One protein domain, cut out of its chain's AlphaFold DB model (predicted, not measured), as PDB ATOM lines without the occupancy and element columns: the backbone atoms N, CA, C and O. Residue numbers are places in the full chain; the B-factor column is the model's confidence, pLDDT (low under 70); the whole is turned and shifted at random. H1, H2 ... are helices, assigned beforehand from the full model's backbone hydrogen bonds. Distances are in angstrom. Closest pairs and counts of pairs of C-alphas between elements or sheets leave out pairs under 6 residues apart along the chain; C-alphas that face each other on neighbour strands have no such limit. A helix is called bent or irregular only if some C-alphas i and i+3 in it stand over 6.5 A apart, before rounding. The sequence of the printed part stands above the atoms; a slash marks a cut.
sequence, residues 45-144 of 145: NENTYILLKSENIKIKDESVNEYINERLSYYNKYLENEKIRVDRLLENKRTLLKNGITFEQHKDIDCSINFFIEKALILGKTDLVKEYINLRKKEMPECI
ATOM      1  N   ASN A  45     157.880 120.402  88.704       52.91
ATOM      2  CA  ASN A  45     159.002 119.725  89.369       52.91
ATOM      3  C   ASN A  45     160.346 120.014  88.685       52.91
ATOM      4  O   ASN A  45     161.348 120.142  89.368       52.91
ATOM      5  N   GLU A  46     160.379 120.165  87.359       51.88
ATOM      6  CA  GLU A  46     161.607 120.487  86.618       51.88
ATOM      7  C   GLU A  46     162.227 121.838  87.022       51.88
ATOM      8  O   GLU A  46     163.444 121.940  87.158       51.88
ATOM      9  N   ASN A  47     161.401 122.854  87.280       51.56
ATOM     10  CA  ASN A  47     161.845 124.218  87.569       51.56
ATOM     11  C   ASN A  47     162.169 124.424  89.055       51.56
ATOM     12  O   ASN A  47     163.081 125.180  89.384       51.56
ATOM     13  N   THR A  48     161.469 123.733  89.956       56.44
ATOM     14  CA  THR A  48     161.611 123.900  91.413       56.44
ATOM     15  C   THR A  48     163.003 123.523  91.908       56.44
ATOM     16  O   THR A  48     163.607 124.255  92.686       56.44
ATOM     17  N   TYR A  49     163.552 122.403  91.433       55.72
ATOM     18  CA  TYR A  49     164.868 121.922  91.877       55.72
ATOM     19  C   TYR A  49     166.012 122.821  91.415       55.72
ATOM     20  O   TYR A  49     167.018 122.990  92.104       55.72
ATOM     21  N   ILE A  50     165.838 123.415  90.246       55.97
ATOM     22  CA  ILE A  50     166.783 124.350  89.660       55.97
ATOM     23  C   ILE A  50     166.730 125.693  90.382       55.97
ATOM     24  O   ILE A  50     167.784 126.246  90.695       55.97
ATOM     25  N   LEU A  51     165.526 126.159  90.734       55.84
ATOM     26  CA  LEU A  51     165.341 127.337  91.575       55.84
ATOM     27  C   LEU A  51     166.042 127.157  92.928       55.84
ATOM     28  O   LEU A  51     166.882 127.977  93.287       55.84
ATOM     29  N   LEU A  52     165.800 126.035  93.617       57.69
ATOM     30  CA  LEU A  52     166.404 125.727  94.923       57.69
ATOM     31  C   LEU A  52     167.941 125.721  94.884       57.69
ATOM     32  O   LEU A  52     168.593 126.194  95.818       57.69
ATOM     33  N   LYS A  53     168.535 125.212  93.794       59.41
ATOM     34  CA  LYS A  53     169.990 125.226  93.597       59.41
ATOM     35  C   LYS A  53     170.517 126.620  93.246       59.41
ATOM     36  O   LYS A  53     171.581 126.990  93.735       59.41
ATOM     37  N   SER A  54     169.785 127.398  92.446       58.41
ATOM     38  CA  SER A  54     170.140 128.789  92.124       58.41
ATOM     39  C   SER A  54     170.091 129.707  93.352       58.41
ATOM     40  O   SER A  54     170.941 130.582  93.498       58.41
ATOM     41  N   GLU A  55     169.170 129.439  94.281       59.66
ATOM     42  CA  GLU A  55     169.031 130.146  95.559       59.66
ATOM     43  C   GLU A  55     169.995 129.628  96.640       59.66
ATOM     44  O   GLU A  55     170.003 130.125  97.766       59.66
ATOM     45  N   ASN A  56     170.853 128.656  96.300       59.53
ATOM     46  CA  ASN A  56     171.892 128.101  97.169       59.53
ATOM     47  C   ASN A  56     171.345 127.580  98.515       59.53
ATOM     48  O   ASN A  56     172.006 127.653  99.559       59.53
ATOM     49  N   ILE A  57     170.114 127.060  98.501       64.81
ATOM     50  CA  ILE A  57     169.449 126.541  99.693       64.81
ATOM     51  C   ILE A  57     170.115 125.218 100.073       64.81
ATOM     52  O   ILE A  57     170.035 124.223  99.353       64.81
ATOM     53  N   LYS A  58     170.784 125.195 101.229       60.84
ATOM     54  CA  LYS A  58     171.405 123.979 101.767       60.84
ATOM     55  C   LYS A  58     170.325 123.027 102.279       60.84
ATOM     56  O   LYS A  58     169.841 123.177 103.402       60.84
ATOM     57  N   ILE A  59     169.973 122.035 101.469       66.00
ATOM     58  CA  ILE A  59     169.136 120.914 101.898       66.00
ATOM     59  C   ILE A  59     169.977 120.052 102.848       66.00
ATOM     60  O   ILE A  59     171.061 119.597 102.489       66.00
ATOM     61  N   LYS A  60     169.512 119.894 104.094       65.50
ATOM     62  CA  LYS A  60     170.223 119.146 105.148       65.50
ATOM     63  C   LYS A  60     170.071 117.629 105.025       65.50
ATOM     64  O   LYS A  60     170.855 116.905 105.623       65.50
ATOM     65  N   ASP A  61     169.058 117.173 104.296       73.12
ATOM     66  CA  ASP A  61     168.790 115.755 104.078       73.12
ATOM     67  C   ASP A  61     169.685 115.212 102.952       73.12
ATOM     68  O   ASP A  61     169.644 115.687 101.813       73.12
ATOM     69  N   GLU A  62     170.518 114.232 103.293       74.75
ATOM     70  CA  GLU A  62     171.497 113.623 102.391       74.75
ATOM     71  C   GLU A  62     170.829 112.795 101.284       74.75
ATOM     72  O   GLU A  62     171.241 112.885 100.128       74.75
ATOM     73  N   SER A  63     169.728 112.101 101.594       71.12
ATOM     74  CA  SER A  63     168.975 111.300 100.620       71.12
ATOM     75  C   SER A  63     168.297 112.174  99.560       71.12
ATOM     76  O   SER A  63     168.281 111.851  98.370       71.12
ATOM     77  N   VAL A  64     167.798 113.342  99.975       70.31
ATOM     78  CA  VAL A  64     167.201 114.331  99.070       70.31
ATOM     79  C   VAL A  64     168.276 114.970  98.188       70.31
ATOM     80  O   VAL A  64     168.051 115.162  96.993       70.31
ATOM     81  N   ASN A  65     169.459 115.264  98.737       71.69
ATOM     82  CA  ASN A  65     170.586 115.777  97.953       71.69
ATOM     83  C   ASN A  65     171.074 114.773  96.906       71.69
ATOM     84  O   ASN A  65     171.338 115.162  95.767       71.69
ATOM     85  N   GLU A  66     171.192 113.497  97.269       75.88
ATOM     86  CA  GLU A  66     171.600 112.438  96.348       75.88
ATOM     87  C   GLU A  66     170.603 112.306  95.191       75.88
ATOM     88  O   GLU A  66     170.997 112.383  94.026       75.88
ATOM     89  N   TYR A  67     169.304 112.262  95.502       72.38
ATOM     90  CA  TYR A  67     168.239 112.244  94.500       72.38
ATOM     91  C   TYR A  67     168.295 113.452  93.550       72.38
ATOM     92  O   TYR A  67     168.165 113.311  92.330       72.38
ATOM     93  N   ILE A  68     168.512 114.661  94.082       71.75
ATOM     94  CA  ILE A  68     168.623 115.885  93.275       71.75
ATOM     95  C   ILE A  68     169.845 115.824  92.356       71.75
ATOM     96  O   ILE A  68     169.749 116.172  91.177       71.75
ATOM     97  N   ASN A  69     170.991 115.379  92.869       77.25
ATOM     98  CA  ASN A  69     172.213 115.261  92.080       77.25
ATOM     99  C   ASN A  69     172.072 114.219  90.967       77.25
ATOM    100  O   ASN A  69     172.488 114.479  89.836       77.25
ATOM    101  N   GLU A  70     171.432 113.086  91.251       75.19
ATOM    102  CA  GLU A  70     171.137 112.060  90.255       75.19
ATOM    103  C   GLU A  70     170.248 112.629  89.136       75.19
ATOM    104  O   GLU A  70     170.587 112.550  87.952       75.19
ATOM    105  N   ARG A  71     169.148 113.304  89.495       73.75
ATOM    106  CA  ARG A  71     168.245 113.947  88.527       73.75
ATOM    107  C   ARG A  71     168.948 115.011  87.691       73.75
ATOM    108  O   ARG A  71     168.773 115.034  86.475       73.75
ATOM    109  N   LEU A  72     169.770 115.859  88.305       77.38
ATOM    110  CA  LEU A  72     170.569 116.855  87.587       77.38
ATOM    111  C   LEU A  72     171.553 116.207  86.612       77.38
ATOM    112  O   LEU A  72     171.754 116.733  85.518       77.38
ATOM    113  N   SER A  73     172.159 115.078  86.976       78.62
ATOM    114  CA  SER A  73     173.031 114.319  86.076       78.62
ATOM    115  C   SER A  73     172.268 113.847  84.833       78.62
ATOM    116  O   SER A  73     172.711 114.090  83.706       78.62
ATOM    117  N   TYR A  74     171.068 113.283  85.014       77.56
ATOM    118  CA  TYR A  74     170.206 112.893  83.894       77.56
ATOM    119  C   TYR A  74     169.837 114.075  82.996       77.56
ATOM    120  O   TYR A  74     169.947 113.963  81.774       77.56
ATOM    121  N   TYR A  75     169.454 115.215  83.576       77.00
ATOM    122  CA  TYR A  75     169.126 116.409  82.796       77.00
ATOM    123  C   TYR A  75     170.324 116.963  82.023       77.00
ATOM    124  O   TYR A  75     170.173 117.331  80.861       77.00
ATOM    125  N   ASN A  76     171.521 116.980  82.617       80.81
ATOM    126  CA  ASN A  76     172.731 117.391  81.902       80.81
ATOM    127  C   ASN A  76     173.037 116.451  80.728       80.81
ATOM    128  O   ASN A  76     173.361 116.920  79.641       80.81
ATOM    129  N   LYS A  77     172.894 115.133  80.917       83.25
ATOM    130  CA  LYS A  77     173.091 114.153  79.838       83.25
ATOM    131  C   LYS A  77     172.066 114.322  78.717       83.25
ATOM    132  O   LYS A  77     172.414 114.224  77.545       83.25
ATOM    133  N   TYR A  78     170.809 114.579  79.075       81.25
ATOM    134  CA  TYR A  78     169.759 114.873  78.107       81.25
ATOM    135  C   TYR A  78     170.077 116.142  77.303       81.25
ATOM    136  O   TYR A  78     170.022 116.112  76.076       81.25
ATOM    137  N   LEU A  79     170.495 117.220  77.978       85.50
ATOM    138  CA  LEU A  79     170.880 118.472  77.326       85.50
ATOM    139  C   LEU A  79     172.038 118.275  76.335       85.50
ATOM    140  O   LEU A  79     171.991 118.821  75.239       85.50
ATOM    141  N   GLU A  80     173.048 117.472  76.681       88.31
ATOM    142  CA  GLU A  80     174.173 117.190  75.775       88.31
ATOM    143  C   GLU A  80     173.725 116.426  74.518       88.31
ATOM    144  O   GLU A  80     174.174 116.717  73.411       88.31
ATOM    145  N   ASN A  81     172.791 115.484  74.655       85.94
ATOM    146  CA  ASN A  81     172.236 114.779  73.500       85.94
ATOM    147  C   ASN A  81     171.445 115.723  72.579       85.94
ATOM    148  O   ASN A  81     171.587 115.647  71.357       85.94
ATOM    149  N   GLU A  82     170.638 116.623  73.151       84.38
ATOM    150  CA  GLU A  82     169.912 117.639  72.376       84.38
ATOM    151  C   GLU A  82     170.872 118.618  71.692       84.38
ATOM    152  O   GLU A  82     170.673 118.960  70.528       84.38
ATOM    153  N   LYS A  83     171.967 118.995  72.358       90.25
ATOM    154  CA  LYS A  83     173.031 119.811  71.766       90.25
ATOM    155  C   LYS A  83     173.582 119.172  70.487       90.25
ATOM    156  O   LYS A  83     173.567 119.794  69.429       90.25
ATOM    157  N   ILE A  84     173.991 117.903  70.563       88.81
ATOM    158  CA  ILE A  84     174.517 117.141  69.415       88.81
ATOM    159  C   ILE A  84     173.497 117.098  68.270       88.81
ATOM    160  O   ILE A  84     173.866 117.172  67.094       88.81
ATOM    161  N   ARG A  85     172.209 116.960  68.600       86.81
ATOM    162  CA  ARG A  85     171.130 116.950  67.611       86.81
ATOM    163  C   ARG A  85     171.009 118.300  66.902       86.81
ATOM    164  O   ARG A  85     170.967 118.315  65.672       86.81
ATOM    165  N   VAL A  86     170.991 119.402  67.651       87.88
ATOM    166  CA  VAL A  86     170.926 120.765  67.098       87.88
ATOM    167  C   VAL A  86     172.162 121.067  66.247       87.88
ATOM    168  O   VAL A  86     172.024 121.563  65.131       87.88
ATOM    169  N   ASP A  87     173.358 120.695  66.705       89.31
ATOM    170  CA  ASP A  87     174.605 120.904  65.959       89.31
ATOM    171  C   ASP A  87     174.593 120.169  64.613       89.31
ATOM    172  O   ASP A  87     174.951 120.733  63.577       89.31
ATOM    173  N   ARG A  88     174.117 118.917  64.601       87.81
ATOM    174  CA  ARG A  88     173.956 118.142  63.364       87.81
ATOM    175  C   ARG A  88     172.955 118.795  62.415       87.81
ATOM    176  O   ARG A  88     173.159 118.778  61.204       87.81
ATOM    177  N   LEU A  89     171.878 119.358  62.953       86.56
ATOM    178  CA  LEU A  89     170.854 120.037  62.168       86.56
ATOM    179  C   LEU A  89     171.413 121.283  61.478       86.56
ATOM    180  O   LEU A  89     171.242 121.448  60.269       86.56
ATOM    181  N   LEU A  90     172.149 122.107  62.227       87.31
ATOM    182  CA  LEU A  90     172.849 123.274  61.694       87.31
ATOM    183  C   LEU A  90     173.854 122.873  60.607       87.31
ATOM    184  O   LEU A  90     173.889 123.489  59.543       87.31
ATOM    185  N   GLU A  91     174.629 121.806  60.817       88.94
ATOM    186  CA  GLU A  91     175.616 121.350  59.833       88.94
ATOM    187  C   GLU A  91     174.977 120.796  58.552       88.94
ATOM    188  O   GLU A  91     175.423 121.105  57.441       88.94
ATOM    189  N   ASN A  92     173.882 120.044  58.679       85.38
ATOM    190  CA  ASN A  92     173.103 119.591  57.531       85.38
ATOM    191  C   ASN A  92     172.568 120.787  56.736       85.38
ATOM    192  O   ASN A  92     172.733 120.832  55.516       85.38
ATOM    193  N   LYS A  93     172.010 121.798  57.416       82.25
ATOM    194  CA  LYS A  93     171.539 123.034  56.774       82.25
ATOM    195  C   LYS A  93     172.672 123.748  56.033       82.25
ATOM    196  O   LYS A  93     172.514 124.095  54.863       82.25
ATOM    197  N   ARG A  94     173.839 123.916  56.664       85.62
ATOM    198  CA  ARG A  94     175.031 124.512  56.029       85.62
ATOM    199  C   ARG A  94     175.472 123.732  54.790       85.62
ATOM    200  O   ARG A  94     175.845 124.345  53.792       85.62
ATOM    201  N   THR A  95     175.424 122.404  54.839       86.06
ATOM    202  CA  THR A  95     175.802 121.528  53.718       86.06
ATOM    203  C   THR A  95     174.831 121.658  52.546       86.06
ATOM    204  O   THR A  95     175.266 121.812  51.407       86.06
ATOM    205  N   LEU A  96     173.521 121.669  52.811       82.38
ATOM    206  CA  LEU A  96     172.494 121.867  51.781       82.38
ATOM    207  C   LEU A  96     172.646 123.226  51.085       82.38
ATOM    208  O   LEU A  96     172.658 123.287  49.855       82.38
ATOM    209  N   LEU A  97     172.858 124.292  51.865       82.44
ATOM    210  CA  LEU A  97     173.081 125.641  51.339       82.44
ATOM    211  C   LEU A  97     174.357 125.730  50.488       82.44
ATOM    212  O   LEU A  97     174.332 126.343  49.423       82.44
ATOM    213  N   LYS A  98     175.459 125.085  50.907       86.06
ATOM    214  CA  LYS A  98     176.700 124.998  50.110       86.06
ATOM    215  C   LYS A  98     176.490 124.300  48.766       86.06
ATOM    216  O   LYS A  98     177.122 124.679  47.787       86.06
ATOM    217  N   ASN A  99     175.595 123.316  48.718       85.12
ATOM    218  CA  ASN A  99     175.281 122.557  47.507       85.12
ATOM    219  C   ASN A  99     174.223 123.240  46.618       85.12
ATOM    220  O   ASN A  99     173.797 122.651  45.627       85.12
ATOM    221  N   GLY A 100     173.789 124.461  46.956       78.00
ATOM    222  CA  GLY A 100     172.804 125.219  46.177       78.00
ATOM    223  C   GLY A 100     171.372 124.685  46.278       78.00
ATOM    224  O   GLY A 100     170.523 125.077  45.481       78.00
ATOM    225  N   ILE A 101     171.093 123.799  47.240       76.31
ATOM    226  CA  ILE A 101     169.751 123.261  47.476       76.31
ATOM    227  C   ILE A 101     168.978 124.281  48.315       76.31
ATOM    228  O   ILE A 101     169.385 124.632  49.426       76.31
ATOM    229  N   THR A 102     167.864 124.777  47.779       65.25
ATOM    230  CA  THR A 102     166.985 125.717  48.481       65.25
ATOM    231  C   THR A 102     166.289 125.020  49.644       65.25
ATOM    232  O   THR A 102     165.573 124.044  49.446       65.25
ATOM    233  N   PHE A 103     166.496 125.538  50.853       63.66
ATOM    234  CA  PHE A 103     165.837 125.062  52.066       63.66
ATOM    235  C   PHE A 103     164.383 125.565  52.092       63.66
ATOM    236  O   PHE A 103     164.150 126.772  52.209       63.66
ATOM    237  N   GLU A 104     163.402 124.668  51.951       59.66
ATOM    238  CA  GLU A 104     161.980 125.027  51.990       59.66
ATOM    239  C   GLU A 104     161.509 125.188  53.442       59.66
ATOM    240  O   GLU A 104     161.274 124.219  54.166       59.66
ATOM    241  N   GLN A 105     161.304 126.441  53.859       56.06
ATOM    242  CA  GLN A 105     160.853 126.795  55.211       56.06
ATOM    243  C   GLN A 105     159.582 126.037  55.656       56.06
ATOM    244  O   GLN A 105     159.445 125.683  56.816       56.06
ATOM    245  N   HIS A 106     158.638 125.710  54.780       57.31
ATOM    246  CA  HIS A 106     157.375 125.105  55.230       57.31
ATOM    247  C   HIS A 106     157.400 123.583  55.450       57.31
ATOM    248  O   HIS A 106     156.443 123.057  56.015       57.31
ATOM    249  N   LYS A 107     158.457 122.874  55.034       56.03
ATOM    250  CA  LYS A 107     158.567 121.408  55.189       56.03
ATOM    251  C   LYS A 107     159.705 120.964  56.102       56.03
ATOM    252  O   LYS A 107     159.551 119.952  56.778       56.03
ATOM    253  N   ASP A 108     160.789 121.735  56.163       56.22
ATOM    254  CA  ASP A 108     162.033 121.309  56.814       56.22
ATOM    255  C   ASP A 108     162.355 122.087  58.105       56.22
ATOM    256  O   ASP A 108     163.427 121.908  58.688       56.22
ATOM    257  N   ILE A 109     161.455 122.965  58.574       66.94
ATOM    258  CA  ILE A 109     161.664 123.715  59.822       66.94
ATOM    259  C   ILE A 109     161.557 122.778  61.031       66.94
ATOM    260  O   ILE A 109     160.474 122.430  61.496       66.94
ATOM    261  N   ASP A 110     162.714 122.430  61.584       77.44
ATOM    262  CA  ASP A 110     162.866 121.883  62.929       77.44
ATOM    263  C   ASP A 110     163.492 122.975  63.814       77.44
ATOM    264  O   ASP A 110     164.691 123.246  63.754       77.44
ATOM    265  N   CYS A 111     162.663 123.622  64.641       84.69
ATOM    266  CA  CYS A 111     163.091 124.644  65.603       84.69
ATOM    267  C   CYS A 111     163.503 124.068  66.968       84.69
ATOM    268  O   CYS A 111     163.384 124.750  67.989       84.69
ATOM    269  N   SER A 112     164.024 122.836  67.009       84.69
ATOM    270  CA  SER A 112     164.587 122.209  68.219       84.69
ATOM    271  C   SER A 112     165.631 123.073  68.936       84.69
ATOM    272  O   SER A 112     165.765 122.977  70.155       84.69
ATOM    273  N   ILE A 113     166.298 123.995  68.230       85.44
ATOM    274  CA  ILE A 113     167.190 124.994  68.837       85.44
ATOM    275  C   ILE A 113     166.494 125.845  69.917       85.44
ATOM    276  O   ILE A 113     167.121 126.184  70.918       85.44
ATOM    277  N   ASN A 114     165.199 126.153  69.771       87.25
ATOM    278  CA  ASN A 114     164.434 126.902  70.776       87.25
ATOM    279  C   ASN A 114     164.262 126.093  72.060       87.25
ATOM    280  O   ASN A 114     164.506 126.603  73.153       87.25
ATOM    281  N   PHE A 115     163.904 124.818  71.909       84.38
ATOM    282  CA  PHE A 115     163.751 123.897  73.028       84.38
ATOM    283  C   PHE A 115     165.083 123.682  73.762       84.38
ATOM    284  O   PHE A 115     165.130 123.723  74.991       84.38
ATOM    285  N   PHE A 116     166.187 123.539  73.020       87.50
ATOM    286  CA  PHE A 116     167.525 123.459  73.603       87.50
ATOM    287  C   PHE A 116     167.871 124.706  74.431       87.50
ATOM    288  O   PHE A 116     168.307 124.580  75.576       87.50
ATOM    289  N   ILE A 117     167.641 125.907  73.884       87.38
ATOM    290  CA  ILE A 117     167.901 127.178  74.579       87.38
ATOM    291  C   ILE A 117     167.092 127.265  75.882       87.38
ATOM    292  O   ILE A 117     167.644 127.641  76.918       87.38
ATOM    293  N   GLU A 118     165.811 126.894  75.855       85.19
ATOM    294  CA  GLU A 118     164.941 126.905  77.036       85.19
ATOM    295  C   GLU A 118     165.451 125.953  78.127       85.19
ATOM    296  O   GLU A 118     165.608 126.344  79.287       85.19
ATOM    297  N   LYS A 119     165.791 124.711  77.762       82.44
ATOM    298  CA  LYS A 119     166.296 123.717  78.719       82.44
ATOM    299  C   LYS A 119     167.695 124.060  79.244       82.44
ATOM    300  O   LYS A 119     167.970 123.844  80.426       82.44
ATOM    301  N   ALA A 120     168.564 124.648  78.419       84.19
ATOM    302  CA  ALA A 120     169.870 125.148  78.852       84.19
ATOM    303  C   ALA A 120     169.739 126.311  79.849       84.19
ATOM    304  O   ALA A 120     170.499 126.378  80.819       84.19
ATOM    305  N   LEU A 121     168.763 127.203  79.634       83.94
ATOM    306  CA  LEU A 121     168.463 128.316  80.536       83.94
ATOM    307  C   LEU A 121     167.984 127.811  81.892       83.94
ATOM    308  O   LEU A 121     168.496 128.255  82.916       83.94
ATOM    309  N   ILE A 122     167.063 126.848  81.876       79.69
ATOM    310  CA  ILE A 122     166.604 126.153  83.074       79.69
ATOM    311  C   ILE A 122     167.823 125.575  83.813       79.69
ATOM    312  O   ILE A 122     168.039 125.892  84.968       79.69
ATOM    313  N   LEU A 123     168.750 124.877  83.158       78.75
ATOM    314  CA  LEU A 123     169.951 124.347  83.831       78.75
ATOM    315  C   LEU A 123     171.017 125.395  84.231       78.75
ATOM    316  O   LEU A 123     172.098 125.019  84.692       78.75
ATOM    317  N   GLY A 124     170.752 126.693  84.059       81.12
ATOM    318  CA  GLY A 124     171.680 127.772  84.406       81.12
ATOM    319  C   GLY A 124     172.922 127.839  83.511       81.12
ATOM    320  O   GLY A 124     173.908 128.487  83.862       81.12
ATOM    321  N   LYS A 125     172.905 127.185  82.342       85.12
ATOM    322  CA  LYS A 125     174.021 127.146  81.380       85.12
ATOM    323  C   LYS A 125     174.038 128.408  80.513       85.12
ATOM    324  O   LYS A 125     173.882 128.354  79.296       85.12
ATOM    325  N   THR A 126     174.201 129.562  81.155       87.25
ATOM    326  CA  THR A 126     174.041 130.882  80.518       87.25
ATOM    327  C   THR A 126     174.977 131.124  79.328       87.25
ATOM    328  O   THR A 126     174.578 131.805  78.382       87.25
ATOM    329  N   ASP A 127     176.173 130.532  79.324       90.31
ATOM    330  CA  ASP A 127     177.109 130.621  78.197       90.31
ATOM    331  C   ASP A 127     176.572 129.903  76.951       90.31
ATOM    332  O   ASP A 127     176.511 130.501  75.877       90.31
ATOM    333  N   LEU A 128     176.068 128.669  77.115       89.19
ATOM    334  CA  LEU A 128     175.431 127.907  76.032       89.19
ATOM    335  C   LEU A 128     174.180 128.620  75.516       89.19
ATOM    336  O   LEU A 128     173.959 128.706  74.312       89.19
ATOM    337  N   VAL A 129     173.373 129.190  76.413       90.50
ATOM    338  CA  VAL A 129     172.191 129.971  76.025       90.50
ATOM    339  C   VAL A 129     172.582 131.134  75.111       90.50
ATOM    340  O   VAL A 129     171.977 131.316  74.055       90.50
ATOM    341  N   LYS A 130     173.608 131.912  75.477       93.25
ATOM    342  CA  LYS A 130     174.077 133.042  74.657       93.25
ATOM    343  C   LYS A 130     174.596 132.581  73.299       93.25
ATOM    344  O   LYS A 130     174.262 133.193  72.284       93.25
ATOM    345  N   GLU A 131     175.387 131.515  73.278       93.19
ATOM    346  CA  GLU A 131     175.933 130.937  72.052       93.19
ATOM    347  C   GLU A 131     174.818 130.514  71.089       93.19
ATOM    348  O   GLU A 131     174.765 130.989  69.951       93.19
ATOM    349  N   TYR A 132     173.867 129.704  71.556       91.62
ATOM    350  CA  TYR A 132     172.818 129.156  70.699       91.62
ATOM    351  C   TYR A 132     171.758 130.193  70.314       91.62
ATOM    352  O   TYR A 132     171.209 130.120  69.216       91.62
ATOM    353  N   ILE A 133     171.524 131.230  71.129       92.06
ATOM    354  CA  ILE A 133     170.726 132.394  70.709       92.06
ATOM    355  C   ILE A 133     171.383 133.104  69.519       92.06
ATOM    356  O   ILE A 133     170.684 133.497  68.579       92.06
ATOM    357  N   ASN A 134     172.707 133.278  69.542       94.44
ATOM    358  CA  ASN A 134     173.437 133.911  68.444       94.44
ATOM    359  C   ASN A 134     173.443 133.027  67.191       94.44
ATOM    360  O   ASN A 134     173.202 133.538  66.095       94.44
ATOM    361  N   LEU A 135     173.643 131.712  67.347       91.06
ATOM    362  CA  LEU A 135     173.550 130.748  66.246       91.06
ATOM    363  C   LEU A 135     172.157 130.754  65.616       91.06
ATOM    364  O   LEU A 135     172.048 130.886  64.401       91.06
ATOM    365  N   ARG A 136     171.091 130.732  66.424       90.25
ATOM    366  CA  ARG A 136     169.712 130.842  65.934       90.25
ATOM    367  C   ARG A 136     169.509 132.116  65.119       90.25
ATOM    368  O   ARG A 136     169.004 132.050  64.009       90.25
ATOM    369  N   LYS A 137     169.945 133.275  65.627       89.31
ATOM    370  CA  LYS A 137     169.810 134.556  64.907       89.31
ATOM    371  C   LYS A 137     170.531 134.571  63.564       89.31
ATOM    372  O   LYS A 137     170.034 135.171  62.617       89.31
ATOM    373  N   LYS A 138     171.705 133.949  63.498       88.56
ATOM    374  CA  LYS A 138     172.552 133.946  62.306       88.56
ATOM    375  C   LYS A 138     172.110 132.908  61.276       88.56
ATOM    376  O   LYS A 138     172.159 133.178  60.083       88.56
ATOM    377  N   GLU A 139     171.735 131.720  61.736       85.12
ATOM    378  CA  GLU A 139     171.606 130.536  60.884       85.12
ATOM    379  C   GLU A 139     170.178 130.014  60.784       85.12
ATOM    380  O   GLU A 139     169.874 129.334  59.811       85.12
ATOM    381  N   MET A 140     169.297 130.332  61.736       84.19
ATOM    382  CA  MET A 140     167.890 129.907  61.755       84.19
ATOM    383  C   MET A 140     166.947 131.060  62.150       84.19
ATOM    384  O   MET A 140     166.212 130.948  63.140       84.19
ATOM    385  N   PRO A 141     166.967 132.201  61.429       84.62
ATOM    386  CA  PRO A 141     166.105 133.341  61.743       84.62
ATOM    387  C   PRO A 141     164.610 132.998  61.668       84.62
ATOM    388  O   PRO A 141     163.805 133.624  62.351       84.62
ATOM    389  N   GLU A 142     164.239 131.976  60.897       82.38
ATOM    390  CA  GLU A 142     162.872 131.463  60.805       82.38
ATOM    391  C   GLU A 142     162.323 130.898  62.126       82.38
ATOM    392  O   GLU A 142     161.113 130.837  62.303       82.38
ATOM    393  N   CYS A 143     163.192 130.543  63.077       82.81
ATOM    394  CA  CYS A 143     162.806 130.025  64.391       82.81
ATOM    395  C   CYS A 143     162.652 131.116  65.466       82.81
ATOM    396  O   CYS A 143     162.561 130.799  66.654       82.81
ATOM    397  N   ILE A 144     162.672 132.398  65.089       80.81
ATOM    398  CA  ILE A 144     162.488 133.538  66.000       80.81
ATOM    399  C   ILE A 144     161.017 133.979  65.966       80.81
ATOM    400  O   ILE A 144     160.724 135.094  65.545       80.81
TER     401      ILE A 144
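What this domain is: This is residues 45 to 144 of the 145 residues of an uncharacterized protein of [Arcobacter] porcinus (UniProt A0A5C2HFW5). One very long helix, H2, makes the long axis of the model, and a hairpin of two shorter helices, H4 and H5, packs on a part of it through H4, so that H2, H4 and H5 form a loose up-and-down bundle. Between the hairpin and the beginning of H2, H1 lies crosswise to H2, near it and near H4, while the four-residue H3 lies toward the other end of the rod, touching no helix. The printed part has 100 residues with five named helices, H1 to H5 in chain order, and no named strand: the class is all helix. The whole is loose, with a radius of gyration of the C-alphas of 17.3 A, and spans 59 by 21 by 19 A.

Where its parts are: Find C-alpha 62 at (171.497, 113.623, 102.391); from there H2, residues 62 to 98, runs 53.8 A to C-alpha 98 at (176.700, 124.998, 50.110). Look next at H4, residues 112 to 122, 15.5 A long, and H5, residues 126 to 139, which runs 19.8 A and ends at C-alpha 139 at (171.606, 130.536, 60.884). H1 takes residues 45 to 54 over 14.6 A, and H3 residues 105 to 108 over 5.8 A. H1 is neither bent nor irregular, but only just: C-alphas 46 and 49 are 6.4 A apart.

How they stand to each other: Begin at H2, H4 and H5, a bundle that is up and down, each helix running against the one before it. H2 touches H4 with residues 79 to 86 alone, at a shallow tilt of 29 degrees, opposite ways; their closest C-alphas, of Val 86 and Ile 113, are 5.9 A apart. H4 and H5 form a helical hairpin and touch at a shallow tilt of 19 degrees; their closest C-alphas, of Ile 117 and Val 129, are 5.3 A apart. H2 and H5 are close but not clearly touching, with the C-alphas of Leu 90 and Glu 139 closest at 7.4 A. H1 is close to but not clearly touching H2, about perpendicular at 77 degrees, with Tyr 49 and Ile 68 closest at 7.2 A between C-alphas. H3 is apart from H1, H2, H4 and H5. In H2, H4 and H5 every O i to N i+4 pair is within hydrogen-bond range; in H1 4 of 6 are, and H3 is too short for such a pair.

The domain as a whole: The two C-alphas farthest apart, of Lys 60 and Gly 100, are 59.3 A apart. Residues 60 to 67, of which 62 to 67 belong to H2, and residues 95 to 100, of which 95 to 98 belong to H2, stand free. The printed part has no cut, and no link is long. Look for pLDDT under 70 in residues 45 to 60 and 102 to 109; the mean of the printed part is 77.6.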